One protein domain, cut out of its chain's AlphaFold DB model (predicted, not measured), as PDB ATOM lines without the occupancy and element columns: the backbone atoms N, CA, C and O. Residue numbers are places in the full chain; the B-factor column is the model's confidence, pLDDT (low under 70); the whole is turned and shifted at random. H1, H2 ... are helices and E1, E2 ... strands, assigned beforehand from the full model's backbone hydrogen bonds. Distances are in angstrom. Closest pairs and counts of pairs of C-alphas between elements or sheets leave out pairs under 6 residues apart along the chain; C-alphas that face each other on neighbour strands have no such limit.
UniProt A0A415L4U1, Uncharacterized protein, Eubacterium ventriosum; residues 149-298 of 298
ATOM      1  N   GLU A 149     -24.884  27.703 -54.082       91.88
ATOM      2  CA  GLU A 149     -26.222  28.148 -54.442       91.88
ATOM      3  C   GLU A 149     -26.953  28.680 -53.204       91.88
ATOM      4  O   GLU A 149     -26.769  28.219 -52.066       91.88
ATOM      5  N   TYR A 150     -27.800  29.679 -53.422       94.44
ATOM      6  CA  TYR A 150     -28.710  30.147 -52.397       94.44
ATOM      7  C   TYR A 150     -30.138  30.271 -52.919       94.44
ATOM      8  O   TYR A 150     -30.403  30.569 -54.087       94.44
ATOM      9  N   SER A 151     -31.084  30.090 -52.002       93.88
ATOM     10  CA  SER A 151     -32.508  30.314 -52.250       93.88
ATOM     11  C   SER A 151     -32.980  31.594 -51.577       93.88
ATOM     12  O   SER A 151     -32.468  31.995 -50.530       93.88
ATOM     13  N   PHE A 152     -33.978  32.239 -52.166       94.75
ATOM     14  CA  PHE A 152     -34.602  33.424 -51.595       94.75
ATOM     15  C   PHE A 152     -35.692  33.043 -50.600       94.75
ATOM     16  O   PHE A 152     -36.415  32.062 -50.771       94.75
ATOM     17  N   SER A 153     -35.829  33.835 -49.543       91.00
ATOM     18  CA  SER A 153     -36.937  33.702 -48.603       91.00
ATOM     19  C   SER A 153     -37.305  35.048 -47.999       91.00
ATOM     20  O   SER A 153     -36.456  35.932 -47.863       91.00
ATOM     21  N   ASN A 154     -38.563  35.187 -47.571       90.75
ATOM     22  CA  ASN A 154     -39.037  36.387 -46.877       90.75
ATOM     23  C   ASN A 154     -38.722  37.667 -47.682       90.75
ATOM     24  O   ASN A 154     -38.205  38.637 -47.132       90.75
ATOM     25  N   VAL A 155     -38.988  37.625 -48.988       90.81
ATOM     26  CA  VAL A 155     -39.024  38.800 -49.864       90.81
ATOM     27  C   VAL A 155     -40.271  39.594 -49.474       90.81
ATOM     28  O   VAL A 155     -41.361  39.029 -49.447       90.81
ATOM     29  N   LYS A 156     -40.096  40.841 -49.027       82.31
ATOM     30  CA  LYS A 156     -41.168  41.613 -48.371       82.31
ATOM     31  C   LYS A 156     -41.748  42.756 -49.205       82.31
ATOM     32  O   LYS A 156     -42.651  43.411 -48.692       82.31
ATOM     33  N   GLY A 157     -41.185  43.064 -50.373       89.81
ATOM     34  CA  GLY A 157     -41.590  44.240 -51.148       89.81
ATOM     35  C   GLY A 157     -41.265  45.582 -50.472       89.81
ATOM     36  O   GLY A 157     -41.959  46.566 -50.668       89.81
ATOM     37  N   ASN A 158     -40.259  45.628 -49.589       91.38
ATOM     38  CA  ASN A 158     -39.856  46.856 -48.877       91.38
ATOM     39  C   ASN A 158     -38.335  47.057 -48.838       91.38
ATOM     40  O   ASN A 158     -37.760  47.534 -47.845       91.38
ATOM     41  N   GLY A 159     -37.667  46.551 -49.870       93.75
ATOM     42  CA  GLY A 159     -36.220  46.503 -49.997       93.75
ATOM     43  C   GLY A 159     -35.557  45.430 -49.132       93.75
ATOM     44  O   GLY A 159     -34.336  45.306 -49.163       93.75
ATOM     45  N   ARG A 160     -36.291  44.660 -48.311       94.62
ATOM     46  CA  ARG A 160     -35.714  43.620 -47.436       94.62
ATOM     47  C   ARG A 160     -36.101  42.222 -47.885       94.62
ATOM     48  O   ARG A 160     -37.267  41.921 -48.126       94.62
ATOM     49  N   PHE A 161     -35.110  41.345 -47.866       95.31
ATOM     50  CA  PHE A 161     -35.253  39.938 -48.205       95.31
ATOM     51  C   PHE A 161     -34.205  39.114 -47.460       95.31
ATOM     52  O   PHE A 161     -33.304  39.663 -46.822       95.31
ATOM     53  N   ASN A 162     -34.305  37.791 -47.520       95.50
ATOM     54  CA  ASN A 162     -33.245  36.915 -47.051       95.50
ATOM     55  C   ASN A 162     -32.801  35.972 -48.164       95.50
ATOM     56  O   ASN A 162     -33.588  35.610 -49.039       95.50
ATOM     57  N   ILE A 163     -31.573  35.487 -48.032       95.88
ATOM     58  CA  ILE A 163     -31.119  34.283 -48.725       95.88
ATOM     59  C   ILE A 163     -30.856  33.169 -47.714       95.88
ATOM     60  O   ILE A 163     -30.431  33.426 -46.582       95.88
ATOM     61  N   VAL A 164     -31.112  31.929 -48.106       95.69
ATOM     62  CA  VAL A 164     -30.727  30.728 -47.370       95.69
ATOM     63  C   VAL A 164     -29.572  30.085 -48.114       95.69
ATOM     64  O   VAL A 164     -29.716  29.720 -49.275       95.69
ATOM     65  N   VAL A 165     -28.436  29.967 -47.431       94.19
ATOM     66  CA  VAL A 165     -27.186  29.458 -48.006       94.19
ATOM     67  C   VAL A 165     -26.800  28.168 -47.299       94.19
ATOM     68  O   VAL A 165     -26.859  28.115 -46.060       94.19
ATOM     69  N   ASP A 166     -26.384  27.160 -48.064       91.88
ATOM     70  CA  ASP A 166     -25.727  25.977 -47.513       91.88
ATOM     71  C   ASP A 166     -24.284  26.297 -47.113       91.88
ATOM     72  O   ASP A 166     -23.489  26.826 -47.887       91.88
ATOM     73  N   THR A 167     -23.966  25.985 -45.861       91.81
ATOM     74  CA  THR A 167     -22.634  26.011 -45.260       91.81
ATOM     75  C   THR A 167     -21.830  27.253 -45.667       91.81
ATOM     76  O   THR A 167     -20.713  27.149 -46.162       91.81
ATOM     77  N   PRO A 168     -22.350  28.473 -45.407       92.44
ATOM     78  CA  PRO A 168     -21.739  29.716 -45.894       92.44
ATOM     79  C   PRO A 168     -20.363  30.027 -45.289       92.44
ATOM     80  O   PRO A 168     -19.730  31.013 -45.667       92.44
ATOM     81  N   TYR A 169     -19.951  29.262 -44.274       93.44
ATOM     82  CA  TYR A 169     -18.666  29.403 -43.608       93.44
ATOM     83  C   TYR A 169     -18.142  28.038 -43.169       93.44
ATOM     84  O   TYR A 169     -18.822  27.311 -42.438       93.44
ATOM     85  N   SER A 170     -16.870  27.773 -43.456       92.38
ATOM     86  CA  SER A 170     -16.114  26.678 -42.839       92.38
ATOM     87  C   SER A 170     -15.966  26.870 -41.314       92.38
ATOM     88  O   SER A 170     -15.144  27.657 -40.821       92.38
ATOM     89  N   LEU A 171     -16.801  26.163 -40.543       94.50
ATOM     90  CA  LEU A 171     -16.892  26.216 -39.077       94.50
ATOM     91  C   LEU A 171     -16.820  24.805 -38.466       94.50
ATOM     92  O   LEU A 171     -17.237  23.848 -39.109       94.50
ATOM     93  N   PRO A 172     -16.375  24.645 -37.199       94.56
ATOM     94  CA  PRO A 172     -16.248  23.342 -36.529       94.56
ATOM     95  C   PRO A 172     -17.597  22.786 -36.028       94.56
ATOM     96  O   PRO A 172     -17.711  22.338 -34.882       94.56
ATOM     97  N   ILE A 173     -18.636  22.904 -36.855       94.56
ATOM     98  CA  ILE A 173     -20.023  22.520 -36.568       94.56
ATOM     99  C   ILE A 173     -20.667  21.733 -37.720       94.56
ATOM    100  O   ILE A 173     -21.859  21.470 -37.651       94.56
ATOM    101  N   GLY A 174     -19.887  21.318 -38.722       92.56
ATOM    102  CA  GLY A 174     -20.362  20.552 -39.883       92.56
ATOM    103  C   GLY A 174     -21.101  21.398 -40.905       92.56
ATOM    104  O   GLY A 174     -20.948  22.620 -40.902       92.56
ATOM    105  N   CYS A 175     -21.893  20.737 -41.747       92.50
ATOM    106  CA  CYS A 175     -22.746  21.400 -42.729       92.50
ATOM    107  C   CYS A 175     -23.976  22.022 -42.056       92.50
ATOM    108  O   CYS A 175     -24.557  21.455 -41.121       92.50
ATOM    109  N   PHE A 176     -24.366  23.219 -42.488       94.19
ATOM    110  CA  PHE A 176     -25.526  23.907 -41.929       94.19
ATOM    111  C   PHE A 176     -26.103  24.946 -42.884       94.19
ATOM    112  O   PHE A 176     -25.375  25.710 -43.499       94.19
ATOM    113  N   TYR A 177     -27.422  25.088 -42.867       95.19
ATOM    114  CA  TYR A 177     -28.119  26.152 -43.571       95.19
ATOM    115  C   TYR A 177     -28.241  27.387 -42.690       95.19
ATOM    116  O   TYR A 177     -28.684  27.305 -41.533       95.19
ATOM    117  N   ALA A 178     -27.903  28.549 -43.242       96.06
ATOM    118  CA  ALA A 178     -28.092  29.827 -42.570       96.06
ATOM    119  C   ALA A 178     -28.939  30.784 -43.402       96.06
ATOM    120  O   ALA A 178     -28.741  30.945 -44.598       96.06
ATOM    121  N   ASN A 179     -29.855  31.462 -42.717       96.62
ATOM    122  CA  ASN A 179     -30.653  32.535 -43.280       96.62
ATOM    123  C   ASN A 179     -29.935  33.870 -43.071       96.62
ATOM    124  O   ASN A 179     -29.772  34.307 -41.922       96.62
ATOM    125  N   ILE A 180     -29.528  34.490 -44.174       96.56
ATOM    126  CA  ILE A 180     -28.773  35.738 -44.253       96.56
ATOM    127  C   ILE A 180     -29.741  36.872 -44.607       96.56
ATOM    128  O   ILE A 180     -30.247  36.911 -45.727       96.56
ATOM    129  N   PRO A 181     -30.023  37.798 -43.676       96.12
ATOM    130  CA  PRO A 181     -30.914  38.916 -43.952       96.12
ATOM    131  C   PRO A 181     -30.202  40.021 -44.738       96.12
ATOM    132  O   PRO A 181     -29.145  40.512 -44.319       96.12
ATOM    133  N   LEU A 182     -30.816  40.447 -45.834       96.19
ATOM    134  CA  LEU A 182     -30.286  41.403 -46.797       96.19
ATOM    135  C   LEU A 182     -31.223  42.605 -46.969       96.19
ATOM    136  O   LEU A 182     -32.396  42.581 -46.585       96.19
ATOM    137  N   LYS A 183     -30.668  43.683 -47.515       95.75
ATOM    138  CA  LYS A 183     -31.402  44.871 -47.935       95.75
ATOM    139  C   LYS A 183     -30.866  45.358 -49.277       95.75
ATOM    140  O   LYS A 183     -29.650  45.511 -49.399       95.75
ATOM    141  N   LEU A 184     -31.768  45.625 -50.216       94.62
ATOM    142  CA  LEU A 184     -31.536  46.415 -51.417       94.62
ATOM    143  C   LEU A 184     -31.794  47.891 -51.094       94.62
ATOM    144  O   LEU A 184     -32.819  48.247 -50.516       94.62
ATOM    145  N   GLN A 185     -30.825  48.747 -51.401       90.94
ATOM    146  CA  GLN A 185     -30.977  50.197 -51.338       90.94
ATOM    147  C   GLN A 185     -30.005  50.830 -52.330       90.94
ATOM    148  O   GLN A 185     -28.819  50.504 -52.297       90.94
ATOM    149  N   ASN A 186     -30.488  51.741 -53.178       89.25
ATOM    150  CA  ASN A 186     -29.685  52.434 -54.191       89.25
ATOM    151  C   ASN A 186     -28.876  51.452 -55.056       89.25
ATOM    152  O   ASN A 186     -27.653  51.567 -55.141       89.25
ATOM    153  N   ASN A 187     -29.547  50.439 -55.619       88.75
ATOM    154  CA  ASN A 187     -28.921  49.411 -56.462       88.75
ATOM    155  C   ASN A 187     -27.775  48.643 -55.782       88.75
ATOM    156  O   ASN A 187     -26.885  48.117 -56.441       88.75
ATOM    157  N   LYS A 188     -27.771  48.581 -54.447       92.19
ATOM    158  CA  LYS A 188     -26.745  47.882 -53.680       92.19
ATOM    159  C   LYS A 188     -27.359  46.963 -52.647       92.19
ATOM    160  O   LYS A 188     -28.166  47.385 -51.815       92.19
ATOM    161  N   ILE A 189     -26.899  45.718 -52.640       95.75
ATOM    162  CA  ILE A 189     -27.305  44.711 -51.670       95.75
ATOM    163  C   ILE A 189     -26.312  44.686 -50.510       95.75
ATOM    164  O   ILE A 189     -25.090  44.643 -50.684       95.75
ATOM    165  N   THR A 190     -26.842  44.718 -49.287       95.44
ATOM    166  CA  THR A 190     -26.052  44.692 -48.050       95.44
ATOM    167  C   THR A 190     -26.664  43.766 -47.005       95.44
ATOM    168  O   THR A 190     -27.874  43.567 -46.956       95.44
ATOM    169  N   THR A 191     -25.833  43.203 -46.124       94.44
ATOM    170  CA  THR A 191     -26.313  42.453 -44.954       94.44
ATOM    171  C   THR A 191     -26.869  43.398 -43.897       94.44
ATOM    172  O   THR A 191     -26.165  44.314 -43.473       94.44
ATOM    173  N   THR A 192     -28.071  43.133 -43.382       93.50
ATOM    174  CA  THR A 192     -28.677  43.971 -42.322       93.50
ATOM    175  C   THR A 192     -28.172  43.629 -40.918       93.50
ATOM    176  O   THR A 192     -28.322  44.408 -39.980       93.50
ATOM    177  N   THR A 193     -27.555  42.460 -40.746       93.94
ATOM    178  CA  THR A 193     -26.965  42.013 -39.480       93.94
ATOM    179  C   THR A 193     -25.784  41.088 -39.738       93.94
ATOM    180  O   THR A 193     -25.749  40.396 -40.744       93.94
ATOM    181  N   GLY A 194     -24.827  41.030 -38.810       93.31
ATOM    182  CA  GLY A 194     -23.722  40.060 -38.836       93.31
ATOM    183  C   GLY A 194     -24.011  38.773 -38.054       93.31
ATOM    184  O   GLY A 194     -23.082  38.072 -37.662       93.31
ATOM    185  N   THR A 195     -25.272  38.511 -37.694       96.75
ATOM    186  CA  THR A 195     -25.694  37.309 -36.959       96.75
ATOM    187  C   THR A 195     -26.810  36.602 -37.710       96.75
ATOM    188  O   THR A 195     -27.881  37.170 -37.907       96.75
ATOM    189  N   TYR A 196     -26.585  35.342 -38.055       97.12
ATOM    190  CA  TYR A 196     -27.443  34.582 -38.958       97.12
ATOM    191  C   TYR A 196     -28.138  33.453 -38.218       97.12
ATOM    192  O   TYR A 196     -27.519  32.750 -37.416       97.12
ATOM    193  N   ASN A 197     -29.435  33.286 -38.463       97.31
ATOM    194  CA  ASN A 197     -30.189  32.180 -37.884       97.31
ATOM    195  C   ASN A 197     -29.873  30.899 -38.655       97.31
ATOM    196  O   ASN A 197     -29.857  30.917 -39.882       97.31
ATOM    197  N   LEU A 198     -29.697  29.788 -37.946       96.62
ATOM    198  CA  LEU A 198     -29.710  28.472 -38.576       96.62
ATOM    199  C   LEU A 198     -31.148  28.157 -38.992       96.62
ATOM    200  O   LEU A 198     -32.083  28.499 -38.259       96.62
ATOM    201  N   VAL A 199     -31.332  27.522 -40.147       95.00
ATOM    202  CA  VAL A 199     -32.647  27.178 -40.723       95.00
ATOM    203  C   VAL A 199     -32.707  25.719 -41.184       95.00
ATOM    204  O   VAL A 199     -31.779  24.957 -40.928       95.00
ATOM    205  N   GLY A 200     -33.853  25.300 -41.730       89.94
ATOM    206  CA  GLY A 200     -34.060  23.942 -42.236       89.94
ATOM    207  C   GLY A 200     -33.746  22.841 -41.217       89.94
ATOM    208  O   GLY A 200     -34.076  22.938 -40.027       89.94
ATOM    209  N   SER A 201     -33.073  21.794 -41.694       89.94
ATOM    210  CA  SER A 201     -32.602  20.658 -40.893       89.94
ATOM    211  C   SER A 201     -31.646  21.083 -39.766       89.94
ATOM    212  O   SER A 201     -31.696  20.528 -38.662       89.94
ATOM    213  N   SER A 202     -30.855  22.143 -39.968       92.94
ATOM    214  CA  SER A 202     -29.861  22.624 -39.000       92.94
ATOM    215  C   SER A 202     -30.477  23.110 -37.684       92.94
ATOM    216  O   SER A 202     -29.853  22.967 -36.630       92.94
ATOM    217  N   LYS A 203     -31.726  23.606 -37.690       90.69
ATOM    218  CA  LYS A 203     -32.468  23.978 -36.460       90.69
ATOM    219  C   LYS A 203     -32.772  22.782 -35.556       90.69
ATOM    220  O   LYS A 203     -32.906  22.928 -34.335       90.69
ATOM    221  N   LYS A 204     -32.968  21.606 -36.154       89.44
ATOM    222  CA  LYS A 204     -33.386  20.388 -35.443       89.44
ATOM    223  C   LYS A 204     -32.186  19.635 -34.867       89.44
ATOM    224  O   LYS A 204     -32.348  18.888 -33.897       89.44
ATOM    225  N   TYR A 205     -30.999  19.887 -35.413       94.12
ATOM    226  CA  TYR A 205     -29.790  19.144 -35.113       94.12
ATOM    227  C   TYR A 205     -29.321  19.296 -33.655       94.12
ATOM    228  O   TYR A 205     -29.386  20.371 -33.049       94.12
ATOM    229  N   LYS A 206     -28.862  18.182 -33.071       95.19
ATOM    230  CA  LYS A 206     -28.419  18.088 -31.672       95.19
ATOM    231  C   LYS A 206     -26.948  17.686 -31.627       95.19
ATOM    232  O   LYS A 206     -26.608  16.536 -31.884       95.19
ATOM    233  N   TYR A 207     -26.105  18.612 -31.198       96.12
ATOM    234  CA  TYR A 207     -24.667  18.411 -31.040       96.12
ATOM    235  C   TYR A 207     -24.362  17.857 -29.651       96.12
ATOM    236  O   TYR A 207     -24.961  18.311 -28.674       96.12
ATOM    237  N   LYS A 208     -23.409  16.928 -29.532       97.00
ATOM    238  CA  LYS A 208     -22.928  16.419 -28.235       97.00
ATOM    239  C   LYS A 208     -21.545  16.993 -27.931       97.00
ATOM    240  O   LYS A 208     -20.629  16.834 -28.726       97.00
ATOM    241  N   ALA A 209     -21.350  17.657 -26.798       97.12
ATOM    242  CA  ALA A 209     -20.065  18.279 -26.475       97.12
ATOM    243  C   ALA A 209     -18.953  17.228 -26.281       97.12
ATOM    244  O   ALA A 209     -19.112  16.277 -25.512       97.12
ATOM    245  N   LYS A 210     -17.801  17.393 -26.951       95.88
ATOM    246  CA  LYS A 210     -16.642  16.480 -26.806       95.88
ATOM    247  C   LYS A 210     -15.765  16.825 -25.591       95.88
ATOM    248  O   LYS A 210     -14.988  15.993 -25.132       95.88
ATOM    249  N   SER A 211     -15.904  18.039 -25.064       95.12
ATOM    250  CA  SER A 211     -15.175  18.575 -23.908       95.12
ATOM    251  C   SER A 211     -16.048  19.588 -23.164       95.12
ATOM    252  O   SER A 211     -17.144  19.896 -23.626       95.12
ATOM    253  N   ASN A 212     -15.577  20.107 -22.029       97.50
ATOM    254  CA  ASN A 212     -16.252  21.208 -21.345       97.50
ATOM    255  C   ASN A 212     -16.139  22.495 -22.179       97.50
ATOM    256  O   ASN A 212     -15.041  22.887 -22.576       97.50
ATOM    257  N   ILE A 213     -17.262  23.169 -22.430       97.88
ATOM    258  CA  ILE A 213     -17.324  24.367 -23.277       97.88
ATOM    259  C   ILE A 213     -17.866  25.537 -22.459       97.88
ATOM    260  O   ILE A 213     -18.994  25.496 -21.964       97.88
ATOM    261  N   LYS A 214     -17.069  26.605 -22.350       98.44
ATOM    262  CA  LYS A 214     -17.501  27.873 -21.749       98.44
ATOM    263  C   LYS A 214     -18.570  28.522 -22.627       98.44
ATOM    264  O   LYS A 214     -18.361  28.705 -23.827       98.44
ATOM    265  N   VAL A 215     -19.685  28.900 -22.009       98.56
ATOM    266  CA  VAL A 215     -20.772  29.639 -22.652       98.56
ATOM    267  C   VAL A 215     -20.813  31.053 -22.094       98.56
ATOM    268  O   VAL A 215     -20.917  31.253 -20.889       98.56
ATOM    269  N   TYR A 216     -20.749  32.041 -22.972       98.69
ATOM    270  CA  TYR A 216     -20.627  33.461 -22.672       98.69
ATOM    271  C   TYR A 216     -21.977  34.185 -22.765       98.69
ATOM    272  O   TYR A 216     -22.875  33.772 -23.507       98.69
ATOM    273  N   LYS A 217     -22.127  35.297 -22.031       98.00
ATOM    274  CA  LYS A 217     -23.331  36.151 -22.099       98.00
ATOM    275  C   LYS A 217     -23.451  36.862 -23.453       98.00
ATOM    276  O   LYS A 217     -24.541  36.914 -24.016       98.00
ATOM    277  N   LYS A 218     -22.340  37.380 -23.983       98.00
ATOM    278  CA  LYS A 218     -22.237  38.029 -25.303       98.00
ATOM    279  C   LYS A 218     -21.315  37.213 -26.220       98.00
ATOM    280  O   LYS A 218     -20.506  36.428 -25.733       98.00
ATOM    281  N   ALA A 219     -21.398  37.431 -27.533       97.56
ATOM    282  CA  ALA A 219     -20.507  36.836 -28.538       97.56
ATOM    283  C   ALA A 219     -19.084  37.435 -28.474       97.56
ATOM    284  O   ALA A 219     -18.642  38.138 -29.380       97.56
ATOM    285  N   SER A 220     -18.402  37.229 -27.348       96.88
ATOM    286  CA  SER A 220     -17.048  37.702 -27.074       96.88
ATOM    287  C   SER A 220     -16.409  36.837 -25.993       96.88
ATOM    288  O   SER A 220     -17.006  36.628 -24.938       96.88
ATOM    289  N   LYS A 221     -15.167  36.396 -26.211       94.75
ATOM    290  CA  LYS A 221     -14.369  35.696 -25.190       94.75
ATOM    291  C   LYS A 221     -14.056  36.555 -23.959       94.75
ATOM    292  O   LYS A 221     -13.768  35.988 -22.914       94.75
ATOM    293  N   LYS A 222     -14.112  37.890 -24.075       96.31
ATOM    294  CA  LYS A 222     -13.961  38.822 -22.939       96.31
ATOM    295  C   LYS A 222     -15.245  38.938 -22.102       96.31
ATOM    296  O   LYS A 222     -15.246  39.563 -21.052       96.31
ATOM    297  N   SER A 223     -16.365  38.386 -22.576       97.25
ATOM    298  CA  SER A 223     -17.636  38.426 -21.851       97.25
ATOM    299  C   SER A 223     -17.626  37.466 -20.658       97.25
ATOM    300  O   SER A 223     -16.966  36.431 -20.691       97.25
ATOM    301  N   LYS A 224     -18.421  37.767 -19.623       96.88
ATOM    302  CA  LYS A 224     -18.637  36.868 -18.481       96.88
ATOM    303  C   LYS A 224     -19.139  35.497 -18.952       96.88
ATOM    304  O   LYS A 224     -20.077  35.403 -19.756       96.88
ATOM    305  N   VAL A 225     -18.530  34.439 -18.416       98.25
ATOM    306  CA  VAL A 225     -19.014  33.063 -18.575       98.25
ATOM    307  C   VAL A 225     -20.341  32.937 -17.829       98.25
ATOM    308  O   VAL A 225     -20.421  33.197 -16.633       98.25
ATOM    309  N   LYS A 226     -21.396  32.572 -18.554       97.62
ATOM    310  CA  LYS A 226     -22.753  32.389 -18.032       97.62
ATOM    311  C   LYS A 226     -22.945  30.992 -17.443       97.62
ATOM    312  O   LYS A 226     -23.621  30.845 -16.437       97.62
ATOM    313  N   PHE A 227     -22.396  29.973 -18.101       98.31
ATOM    314  CA  PHE A 227     -22.364  28.587 -17.630       98.31
ATOM    315  C   PHE A 227     -21.351  27.780 -18.451       98.31
ATOM    316  O   PHE A 227     -20.773  28.277 -19.420       98.31
ATOM    317  N   THR A 228     -21.155  26.518 -18.078       98.12
ATOM    318  CA  THR A 228     -20.340  25.562 -18.833       98.12
ATOM    319  C   THR A 228     -21.228  24.423 -19.318       98.12
ATOM    320  O   THR A 228     -21.968  23.851 -18.524       98.12
ATOM    321  N   VAL A 229     -21.151  24.100 -20.607       98.19
ATOM    322  CA  VAL A 229     -21.681  22.842 -21.154       98.19
ATOM    323  C   VAL A 229     -20.666  21.760 -20.820       98.19
ATOM    324  O   VAL A 229     -19.491  21.915 -21.161       98.19
ATOM    325  N   LYS A 230     -21.078  20.705 -20.119       97.81
ATOM    326  CA  LYS A 230     -20.170  19.631 -19.716       97.81
ATOM    327  C   LYS A 230     -19.938  18.671 -20.881       97.81
ATOM    328  O   LYS A 230     -20.757  18.554 -21.794       97.81
ATOM    329  N   LYS A 231     -18.800  17.978 -20.872       97.38
ATOM    330  CA  LYS A 231     -18.526  16.887 -21.818       97.38
ATOM    331  C   LYS A 231     -19.697  15.896 -21.806       97.38
ATOM    332  O   LYS A 231     -20.107  15.436 -20.752       97.38
ATOM    333  N   GLY A 232     -20.202  15.548 -22.986       96.81
ATOM    334  CA  GLY A 232     -21.328  14.629 -23.150       96.81
ATOM    335  C   GLY A 232     -22.707  15.292 -23.201       96.81
ATOM    336  O   GLY A 232     -23.633  14.660 -23.717       96.81
ATOM    337  N   ASP A 233     -22.838  16.551 -22.779       97.56
ATOM    338  CA  ASP A 233     -24.102  17.285 -22.855       97.56
ATOM    339  C   ASP A 233     -24.524  17.538 -24.302       97.56
ATOM    340  O   ASP A 233     -23.699  17.791 -25.188       97.56
ATOM    341  N   LYS A 234     -25.840  17.521 -24.530       97.06
ATOM    342  CA  LYS A 234     -26.440  17.857 -25.824       97.06
ATOM    343  C   LYS A 234     -26.862  19.324 -25.873       97.06
ATOM    344  O   LYS A 234     -27.510  19.828 -24.952       97.06
ATOM    345  N   ILE A 235     -26.565  19.983 -26.989       97.00
ATOM    346  CA  ILE A 235     -26.975  21.361 -27.276       97.00
ATOM    347  C   ILE A 235     -27.579  21.473 -28.676       97.00
ATOM    348  O   ILE A 235     -27.253  20.702 -29.576       97.00
ATOM    349  N   LYS A 236     -28.442  22.470 -28.863       96.94
ATOM    350  CA  LYS A 236     -28.899  22.921 -30.182       96.94
ATOM    351  C   LYS A 236     -28.253  24.256 -30.512       96.94
ATOM    352  O   LYS A 236     -28.173  25.122 -29.638       96.94
ATOM    353  N   MET A 237     -27.833  24.433 -31.757       96.56
ATOM    354  CA  MET A 237     -27.377  25.723 -32.271       96.56
ATOM    355  C   MET A 237     -28.563  26.467 -32.885       96.56
ATOM    356  O   MET A 237     -29.414  25.862 -33.525       96.56
ATOM    357  N   ILE A 238     -28.646  27.771 -32.634       97.56
ATOM    358  CA  ILE A 238     -29.764  28.620 -33.070       97.56
ATOM    359  C   ILE A 238     -29.278  29.653 -34.079       97.56
ATOM    360  O   ILE A 238     -29.932  29.877 -35.093       97.56
ATOM    361  N   LYS A 239     -28.158  30.316 -33.782       97.50
ATOM    362  CA  LYS A 239     -27.590  31.377 -34.620       97.50
ATOM    363  C   LYS A 239     -26.079  31.263 -34.667       97.50
ATOM    364  O   LYS A 239     -25.482  30.787 -33.701       97.50
ATOM    365  N   ILE A 240     -25.470  31.784 -35.719       97.81
ATOM    366  CA  ILE A 240     -24.028  32.002 -35.808       97.81
ATOM    367  C   ILE A 240     -23.717  33.483 -35.973       97.81
ATOM    368  O   ILE A 240     -24.493  34.248 -36.534       97.81
ATOM    369  N   LYS A 241     -22.552  33.877 -35.477       97.88
ATOM    370  CA  LYS A 241     -21.941  35.182 -35.697       97.88
ATOM    371  C   LYS A 241     -20.512  34.946 -36.188       97.88
ATOM    372  O   LYS A 241     -19.627  34.728 -35.348       97.88
ATOM    373  N   PRO A 242     -20.272  34.905 -37.506       96.56
ATOM    374  CA  PRO A 242     -18.921  34.782 -38.034       96.56
ATOM    375  C   PRO A 242     -18.102  36.033 -37.692       96.56
ATOM    376  O   PRO A 242     -18.632  37.139 -37.605       96.56
ATOM    377  N   MET A 243     -16.797  35.870 -37.461       95.25
ATOM    378  CA  MET A 243     -15.913  37.014 -37.184       95.25
ATOM    379  C   MET A 243     -15.440  37.729 -38.451       95.25
ATOM    380  O   MET A 243     -14.798  38.773 -38.364       95.25
ATOM    381  N   LYS A 244     -15.726  37.159 -39.620       91.81
ATOM    382  CA  LYS A 244     -15.426  37.730 -40.925       91.81
ATOM    383  C   LYS A 244     -16.697  37.703 -41.760       91.81
ATOM    384  O   LYS A 244     -17.459  36.745 -41.684       91.81
ATOM    385  N   ASN A 245     -16.907  38.759 -42.532       88.88
ATOM    386  CA  ASN A 245     -17.895  38.752 -43.600       88.88
ATOM    387  C   ASN A 245     -17.455  37.752 -44.690       88.88
ATOM    388  O   ASN A 245     -16.259  37.470 -44.818       88.88
ATOM    389  N   VAL A 246     -18.428  37.242 -45.447       89.56
ATOM    390  CA  VAL A 246     -18.233  36.236 -46.489       89.56
ATOM    391  C   VAL A 246     -17.129  36.609 -47.492       89.56
ATOM    392  O   VAL A 246     -16.192  35.841 -47.656       89.56
ATOM    393  N   ALA A 247     -17.083  37.837 -48.012       87.94
ATOM    394  CA  ALA A 247     -16.042  38.259 -48.958       87.94
ATOM    395  C   ALA A 247     -14.648  38.460 -48.341       87.94
ATOM    396  O   ALA A 247     -13.677  38.682 -49.055       87.94
ATOM    397  N   LYS A 248     -14.526  38.429 -47.008       89.50
ATOM    398  CA  LYS A 248     -13.233  38.504 -46.302       89.50
ATOM    399  C   LYS A 248     -12.783  37.143 -45.767       89.50
ATOM    400  O   LYS A 248     -11.792  37.080 -45.019       89.50
ATOM    401  N   ARG A 249     -13.524  36.066 -46.056       88.75
ATOM    402  CA  ARG A 249     -13.148  34.720 -45.622       88.75
ATOM    403  C   ARG A 249     -11.855  34.303 -46.338       88.75
ATOM    404  O   ARG A 249     -11.676  34.609 -47.509       88.75
ATOM    405  N   PRO A 250     -10.905  33.690 -45.618       89.69
ATOM    406  CA  PRO A 250      -9.673  33.233 -46.232       89.69
ATOM    407  C   PRO A 250      -9.973  32.085 -47.198       89.69
ATOM    408  O   PRO A 250     -10.721  31.174 -46.850       89.69
ATOM    409  N   GLN A 251      -9.341  32.117 -48.365       87.56
ATOM    410  CA  GLN A 251      -9.357  31.021 -49.326       87.56
ATOM    411  C   GLN A 251      -7.979  30.356 -49.392       87.56
ATOM    412  O   GLN A 251      -6.947  30.917 -48.983       87.56
ATOM    413  N   GLY A 252      -7.973  29.092 -49.780       86.00
ATOM    414  CA  GLY A 252      -6.768  28.371 -50.132       86.00
ATOM    415  C   GLY A 252      -6.318  28.632 -51.555       86.00
ATOM    416  O   GLY A 252      -6.831  29.520 -52.230       86.00
ATOM    417  N   LYS A 253      -5.282  27.897 -51.962       85.19
ATOM    418  CA  LYS A 253      -4.662  28.069 -53.281       85.19
ATOM    419  C   LYS A 253      -5.641  27.699 -54.398       85.19
ATOM    420  O   LYS A 253      -5.566  28.281 -55.472       85.19
ATOM    421  N   TYR A 254      -6.557  26.777 -54.119       79.69
ATOM    422  CA  TYR A 254      -7.519  26.233 -55.069       79.69
ATOM    423  C   TYR A 254      -8.933  26.777 -54.815       79.69
ATOM    424  O   TYR A 254      -9.920  26.150 -55.176       79.69
ATOM    425  N   GLY A 255      -9.044  27.937 -54.153       77.12
ATOM    426  CA  GLY A 255     -10.327  28.578 -53.856       77.12
ATOM    427  C   GLY A 255     -11.086  27.974 -52.669       77.12
ATOM    428  O   GLY A 255     -12.128  28.506 -52.281       77.12
ATOM    429  N   GLU A 256     -10.557  26.925 -52.032       83.44
ATOM    430  CA  GLU A 256     -11.228  26.237 -50.936       83.44
ATOM    431  C   GLU A 256     -11.366  27.135 -49.699       83.44
ATOM    432  O   GLU A 256     -10.442  27.852 -49.299       83.44
ATOM    433  N   GLU A 257     -12.534  27.108 -49.056       86.56
ATOM    434  CA  GLU A 257     -12.772  27.932 -47.877       86.56
ATOM    435  C   GLU A 257     -11.935  27.475 -46.680       86.56
ATOM    436  O   GLU A 257     -12.081  26.364 -46.157       86.56
ATOM    437  N   LYS A 258     -11.112  28.382 -46.151       90.94
ATOM    438  CA  LYS A 258     -10.359  28.119 -44.924       90.94
ATOM    439  C   LYS A 258     -11.212  28.400 -43.680       90.94
ATOM    440  O   LYS A 258     -11.943  29.394 -43.638       90.94
ATOM    441  N   PRO A 259     -11.044  27.607 -42.603       92.50
ATOM    442  CA  PRO A 259     -11.780  27.808 -41.363       92.50
ATOM    443  C   PRO A 259     -11.620  29.212 -40.778       92.50
ATOM    444  O   PRO A 259     -10.515  29.769 -40.698       92.50
ATOM    445  N   ILE A 260     -12.722  29.760 -40.267       95.31
ATOM    446  CA  ILE A 260     -12.731  31.041 -39.555       95.31
ATOM    447  C   ILE A 260     -13.135  30.881 -38.094       95.31
ATOM    448  O   ILE A 260     -13.662  29.863 -37.653       95.31
ATOM    449  N   ASN A 261     -12.866  31.926 -37.314       97.44
ATOM    450  CA  ASN A 261     -13.440  32.034 -35.984       97.44
ATOM    451  C   ASN A 261     -14.883  32.534 -36.081       97.44
ATOM    452  O   ASN A 261     -15.198  33.403 -36.897       97.44
ATOM    453  N   ALA A 262     -15.732  32.050 -35.186       98.19
ATOM    454  CA  ALA A 262     -17.111  32.493 -35.063       98.19
ATOM    455  C   ALA A 262     -17.605  32.335 -33.624       98.19
ATOM    456  O   ALA A 262     -16.902  31.837 -32.741       98.19
ATOM    457  N   TYR A 263     -18.848  32.735 -33.395       98.56
ATOM    458  CA  TYR A 263     -19.606  32.342 -32.220       98.56
ATOM    459  C   TYR A 263     -20.900  31.666 -32.651       98.56
ATOM    460  O   TYR A 263     -21.506  32.080 -33.634       98.56
ATOM    461  N   ALA A 264     -21.352  30.674 -31.890       98.25
ATOM    462  CA  ALA A 264     -22.689  30.110 -32.049       98.25
ATOM    463  C   ALA A 264     -23.531  30.398 -30.808       98.25
ATOM    464  O   ALA A 264     -23.067  30.249 -29.678       98.25
ATOM    465  N   TYR A 265     -24.772  30.820 -31.014       98.50
ATOM    466  CA  TYR A 265     -25.761  30.947 -29.957       98.50
ATOM    467  C   TYR A 265     -26.472  29.613 -29.785       98.50
ATOM    468  O   TYR A 265     -27.018  29.071 -30.749       98.50
ATOM    469  N   VAL A 266     -26.463  29.076 -28.567       98.00
ATOM    470  CA  VAL A 266     -26.886  27.700 -28.289       98.00
ATOM    471  C   VAL A 266     -27.967  27.634 -27.220       98.00
ATOM    472  O   VAL A 266     -28.110  28.555 -26.415       98.00
ATOM    473  N   LYS A 267     -28.712  26.526 -27.198       97.94
ATOM    474  CA  LYS A 267     -29.687  26.164 -26.159       97.94
ATOM    475  C   LYS A 267     -29.394  24.753 -25.642       97.94
ATOM    476  O   LYS A 267     -29.267  23.822 -26.436       97.94
ATOM    477  N   THR A 268     -29.294  24.595 -24.324       97.06
ATOM    478  CA  THR A 268     -29.170  23.286 -23.657       97.06
ATOM    479  C   THR A 268     -30.528  22.583 -23.542       97.06
ATOM    480  O   THR A 268     -31.575  23.202 -23.748       97.06
ATOM    481  N   LYS A 269     -30.533  21.302 -23.140       93.31
ATOM    482  CA  LYS A 269     -31.770  20.561 -22.811       93.31
ATOM    483  C   LYS A 269     -32.606  21.276 -21.736       93.31
ATOM    484  O   LYS A 269     -33.805  21.420 -21.915       93.31
ATOM    485  N   SER A 270     -31.959  21.805 -20.695       94.19
ATOM    486  CA  SER A 270     -32.583  22.588 -19.612       94.19
ATOM    487  C   SER A 270     -33.001  24.012 -20.008       94.19
ATOM    488  O   SER A 270     -33.379  24.808 -19.158       94.19
ATOM    489  N   GLY A 271     -32.881  24.387 -21.284       96.44
ATOM    490  CA  GLY A 271     -33.315  25.693 -21.776       96.44
ATOM    491  C   GLY A 271     -32.326  26.842 -21.561       96.44
ATOM    492  O   GLY A 271     -32.582  27.937 -22.065       96.44
ATOM    493  N   LYS A 272     -31.174  26.614 -20.914       97.94
ATOM    494  CA  LYS A 272     -30.123  27.634 -20.764       97.94
ATOM    495  C   LYS A 272     -29.580  28.031 -22.138       97.94
ATOM    496  O   LYS A 272     -29.270  27.177 -22.969       97.94
ATOM    497  N   LYS A 273     -29.450  29.340 -22.370       98.38
ATOM    498  CA  LYS A 273     -28.965  29.915 -23.633       98.38
ATOM    499  C   LYS A 273     -27.754  30.818 -23.438       98.38
ATOM    500  O   LYS A 273     -27.677  31.530 -22.430       98.38
ATOM    501  N   GLY A 274     -26.857  30.832 -24.419       98.44
ATOM    502  CA  GLY A 274     -25.695  31.718 -24.465       98.44
ATOM    503  C   GLY A 274     -24.804  31.455 -25.679       98.44
ATOM    504  O   GLY A 274     -25.170  30.682 -26.561       98.44
ATOM    505  N   TRP A 275     -23.647  32.111 -25.730       98.75
ATOM    506  CA  TRP A 275     -22.728  32.066 -26.869       98.75
ATOM    507  C   TRP A 275     -21.531  31.158 -26.616       98.75
ATOM    508  O   TRP A 275     -20.859  31.293 -25.602       98.75
ATOM    509  N   ILE A 276     -21.202  30.281 -27.554       98.38
ATOM    510  CA  ILE A 276     -19.959  29.504 -27.551       98.38
ATOM    511  C   ILE A 276     -18.993  30.070 -28.584       98.38
ATOM    512  O   ILE A 276     -19.417  30.552 -29.632       98.38
ATOM    513  N   TYR A 277     -17.696  30.011 -28.297       98.38
ATOM    514  CA  TYR A 277     -16.664  30.386 -29.260       98.38
ATOM    515  C   TYR A 277     -16.301  29.193 -30.145       98.38
ATOM    516  O   TYR A 277     -15.948  28.124 -29.642       98.38
ATOM    517  N   LEU A 278     -16.352  29.401 -31.455       97.81
ATOM    518  CA  LEU A 278     -15.940  28.450 -32.475       97.81
ATOM    519  C   LEU A 278     -14.571  28.887 -33.000       97.81
ATOM    520  O   LEU A 278     -14.441  29.934 -33.631       97.81
ATOM    521  N   SER A 279     -13.536  28.108 -32.691       96.56
ATOM    522  CA  SER A 279     -12.165  28.407 -33.108       96.56
ATOM    523  C   SER A 279     -11.860  27.778 -34.461       96.56
ATOM    524  O   SER A 279     -12.088  26.582 -34.629       96.56
ATOM    525  N   LYS A 280     -11.204  28.529 -35.350       94.75
ATOM    526  CA  LYS A 280     -10.648  28.026 -36.619       94.75
ATOM    527  C   LYS A 280      -9.634  26.889 -36.450       94.75
ATOM    528  O   LYS A 280      -9.315  26.199 -37.403       94.75
ATOM    529  N   LYS A 281      -9.083  26.713 -35.239       95.00
ATOM    530  CA  LYS A 281      -8.156  25.612 -34.907       95.00
ATOM    531  C   LYS A 281      -8.879  24.301 -34.563       95.00
ATOM    532  O   LYS A 281      -8.223  23.294 -34.297       95.00
ATOM    533  N   LYS A 282     -10.211  24.326 -34.451       94.19
ATOM    534  CA  LYS A 282     -11.051  23.140 -34.253       94.19
ATOM    535  C   LYS A 282     -11.565  22.669 -35.606       94.19
ATOM    536  O   LYS A 282     -11.628  23.447 -36.547       94.19
ATOM    537  N   SER A 283     -11.933  21.399 -35.670       88.31
ATOM    538  CA  SER A 283     -12.463  20.774 -36.880       88.31
ATOM    539  C   SER A 283     -13.875  20.248 -36.633       88.31
ATOM    540  O   SER A 283     -14.238  19.956 -35.492       88.31
ATOM    541  N   SER A 284     -14.651  20.111 -37.700       88.44
ATOM    542  CA  SER A 284     -15.895  19.334 -37.708       88.44
ATOM    543  C   SER A 284     -15.620  17.831 -37.634       88.44
ATOM    544  O   SER A 284     -16.453  17.089 -37.129       88.44
ATOM    545  N   TRP A 285     -14.420  17.406 -38.045       85.81
ATOM    546  CA  TRP A 285     -14.025  16.008 -38.236       85.81
ATOM    547  C   TRP A 285     -12.689  15.685 -37.542       85.81
ATOM    548  O   TRP A 285     -11.815  16.544 -37.386       85.81
ATOM    549  N   GLY A 286     -12.506  14.438 -37.107       84.69
ATOM    550  CA  GLY A 286     -11.230  13.929 -36.590       84.69
ATOM    551  C   GLY A 286     -10.890  14.280 -35.129       84.69
ATOM    552  O   GLY A 286     -11.740  14.426 -34.242       84.69
ATOM    553  N   ARG A 287      -9.588  14.366 -34.818       83.56
ATOM    554  CA  ARG A 287      -9.114  14.423 -33.419       83.56
ATOM    555  C   ARG A 287      -9.494  15.734 -32.712       83.56
ATOM    556  O   ARG A 287      -9.963  15.695 -31.572       83.56
ATOM    557  N   LYS A 288      -9.407  16.881 -33.400       90.19
ATOM    558  CA  LYS A 288      -9.606  18.241 -32.842       90.19
ATOM    559  C   LYS A 288     -11.068  18.730 -32.811       90.19
ATOM    560  O   LYS A 288     -11.304  19.937 -32.759       90.19
ATOM    561  N   MET A 289     -12.046  17.826 -32.822       92.12
ATOM    562  CA  MET A 289     -13.469  18.184 -32.804       92.12
ATOM    563  C   MET A 289     -13.921  18.899 -31.526       92.12
ATOM    564  O   MET A 289     -13.467  18.582 -30.423       92.12
ATOM    565  N   LEU A 290     -14.857  19.841 -31.674       93.25
ATOM    566  CA  LEU A 290     -15.554  20.471 -30.543       93.25
ATOM    567  C   LEU A 290     -16.808  19.679 -30.131       93.25
ATOM    568  O   LEU A 290     -17.119  19.571 -28.940       93.25
ATOM    569  N   PHE A 291     -17.476  19.068 -31.110       95.31
ATOM    570  CA  PHE A 291     -18.703  18.293 -30.944       95.31
ATOM    571  C   PHE A 291     -18.540  16.872 -31.486       95.31
ATOM    572  O   PHE A 291     -17.740  16.632 -32.380       95.31
ATOM    573  N   LYS A 292     -19.290  15.926 -30.923       91.75
ATOM    574  CA  LYS A 292     -19.653  14.652 -31.545       91.75
ATOM    575  C   LYS A 292     -21.028  14.807 -32.189       91.75
ATOM    576  O   LYS A 292     -21.809  15.638 -31.713       91.75
ATOM    577  N   ASN A 293     -21.315  13.948 -33.167       87.75
ATOM    578  CA  ASN A 293     -22.503  14.003 -34.017       87.75
ATOM    579  C   ASN A 293     -22.530  15.377 -34.668       87.75
ATOM    580  O   ASN A 293     -23.104  16.307 -34.117       87.75
ATOM    581  N   VAL A 294     -21.772  15.527 -35.742       89.50
ATOM    582  CA  VAL A 294     -21.687  16.758 -36.521       89.50
ATOM    583  C   VAL A 294     -22.312  16.446 -37.885       89.50
ATOM    584  O   VAL A 294     -22.066  15.342 -38.374       89.50
ATOM    585  N   PRO A 295     -23.156  17.322 -38.469       87.75
ATOM    586  CA  PRO A 295     -23.788  17.048 -39.757       87.75
ATOM    587  C   PRO A 295     -22.724  16.858 -40.839       87.75
ATOM    588  O   PRO A 295     -21.836  17.706 -40.971       87.75
ATOM    589  N   GLY A 296     -22.798  15.724 -41.542       80.44
ATOM    590  CA  GLY A 296     -21.955  15.402 -42.694       80.44
ATOM    591  C   GLY A 296     -22.361  16.174 -43.937       80.44
ATOM    592  O   GLY A 296     -23.420  16.802 -43.953       80.44
ATOM    593  N   TRP A 297     -21.509  16.089 -44.955       65.31
ATOM    594  CA  TRP A 297     -21.931  16.318 -46.332       65.31
ATOM    595  C   TRP A 297     -23.006  15.277 -46.647       65.31
ATOM    596  O   TRP A 297     -22.804  14.093 -46.367       65.31
ATOM    597  N   GLY A 298     -24.166  15.746 -47.087       46.59
ATOM    598  CA  GLY A 298     -25.272  14.932 -47.570       46.59
ATOM    599  C   GLY A 298     -25.601  15.401 -48.966       46.59
ATOM    600  O   GLY A 298     -25.494  16.632 -49.163       46.59
TER     601      GLY A 298
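Overview. This is residues 149 to 298 of the 298 residues of an uncharacterized protein of Eubacterium ventriosum (UniProt A0A415L4U1). One strongly twisted, branched antiparallel sheet makes two lobes: the meander E1 to E4, each strand the antiparallel neighbour of the one before, forms a wing, and E6 to E11 curl into a small, incompletely closed barrel. E5 bridges the lobes by pairing with E3 and E9, and the short helix H1 sits near this junction. The printed part has 150 residues, with under half in named elements, which run E1 to E5, H1, E6 to E11; the class is mostly strand. It is compact, with a radius of gyration of the C-alphas of 15.8 A and spans of 48 by 38 by 32 A.

Along the chain. The sheet's longest strands are E3, residues 177 to 185, 25.4 A, and E9, residues 234 to 242, 22.2 A; E9 bends by 67 degrees at residue 238. E1, residues 150 to 153, begins at C-alpha 150 (-28.710, 30.147, -52.397). E2 covers residues 160 to 166, 20.3 A, E4 188 to 191 and E5 196 to 198. H1 is residues 200 to 203, 6.0 A. E6 is residues 207 to 209, E7 213 to 216, E8 225 to 229 and E10 262 to 268, 19.0 A. E11, residues 273 to 278, 15.8 A, ends at C-alpha 278 (-15.940, 28.450, -32.475).

Arrangement. E9 has E5 and E6 on one side and E10 on the other; E9, E10 and E11 form a second meander. In the hairpin of E9 and E10, N 241 and O 263 are 2.8 A apart; in that of E10 and E11, N 276 and O 264 are 2.8 A apart. E7 is antiparallel to E11, with N 216 and O 275 at 2.7 A, and to E8, with N 213 and O 229 at 2.9 A. E6 pairs with E9 through N 207 and O 235, 2.9 A. The closest C-alphas of the edge strands E6 and E8 are those of Ala 209 and Val 229, 7.2 A apart. E5 pairs with E9 through N 196 and O 240, 2.8 A, and with E3 through N 179 and O 197, 2.9 A. E3 has E2 on one side, with N 180 and O 163 at 2.8 A, and E4 and E5 on the other; N 183 and O 190 of E3 and E4 are 2.9 A apart. E1 is an edge strand beside E2, with N 164 and O 151 at 2.8 A. H1 is on the sheet, over none of its strands; its height of 4.1 A is only just above the sheet's level. H1 is too short for an O i to N i+4 pair; its one O i to N i+3 pair is within hydrogen-bond range.

Size, cuts and confidence. The C-alphas of Asn 186 and Gly 232, the two farthest apart, are 49.6 A apart. The printed part has no cut. The link E9 to E10, residues 243 to 261, is long, its C-alphas 10 to 24 A from the mean of all C-alphas. Residues 279 to 298 hold no named element, but residues 291 to 292 pair antiparallel with residues 208 to 209 of E6. The mean pLDDT of the printed part is 93.3; residues 297 to 298 are under 70.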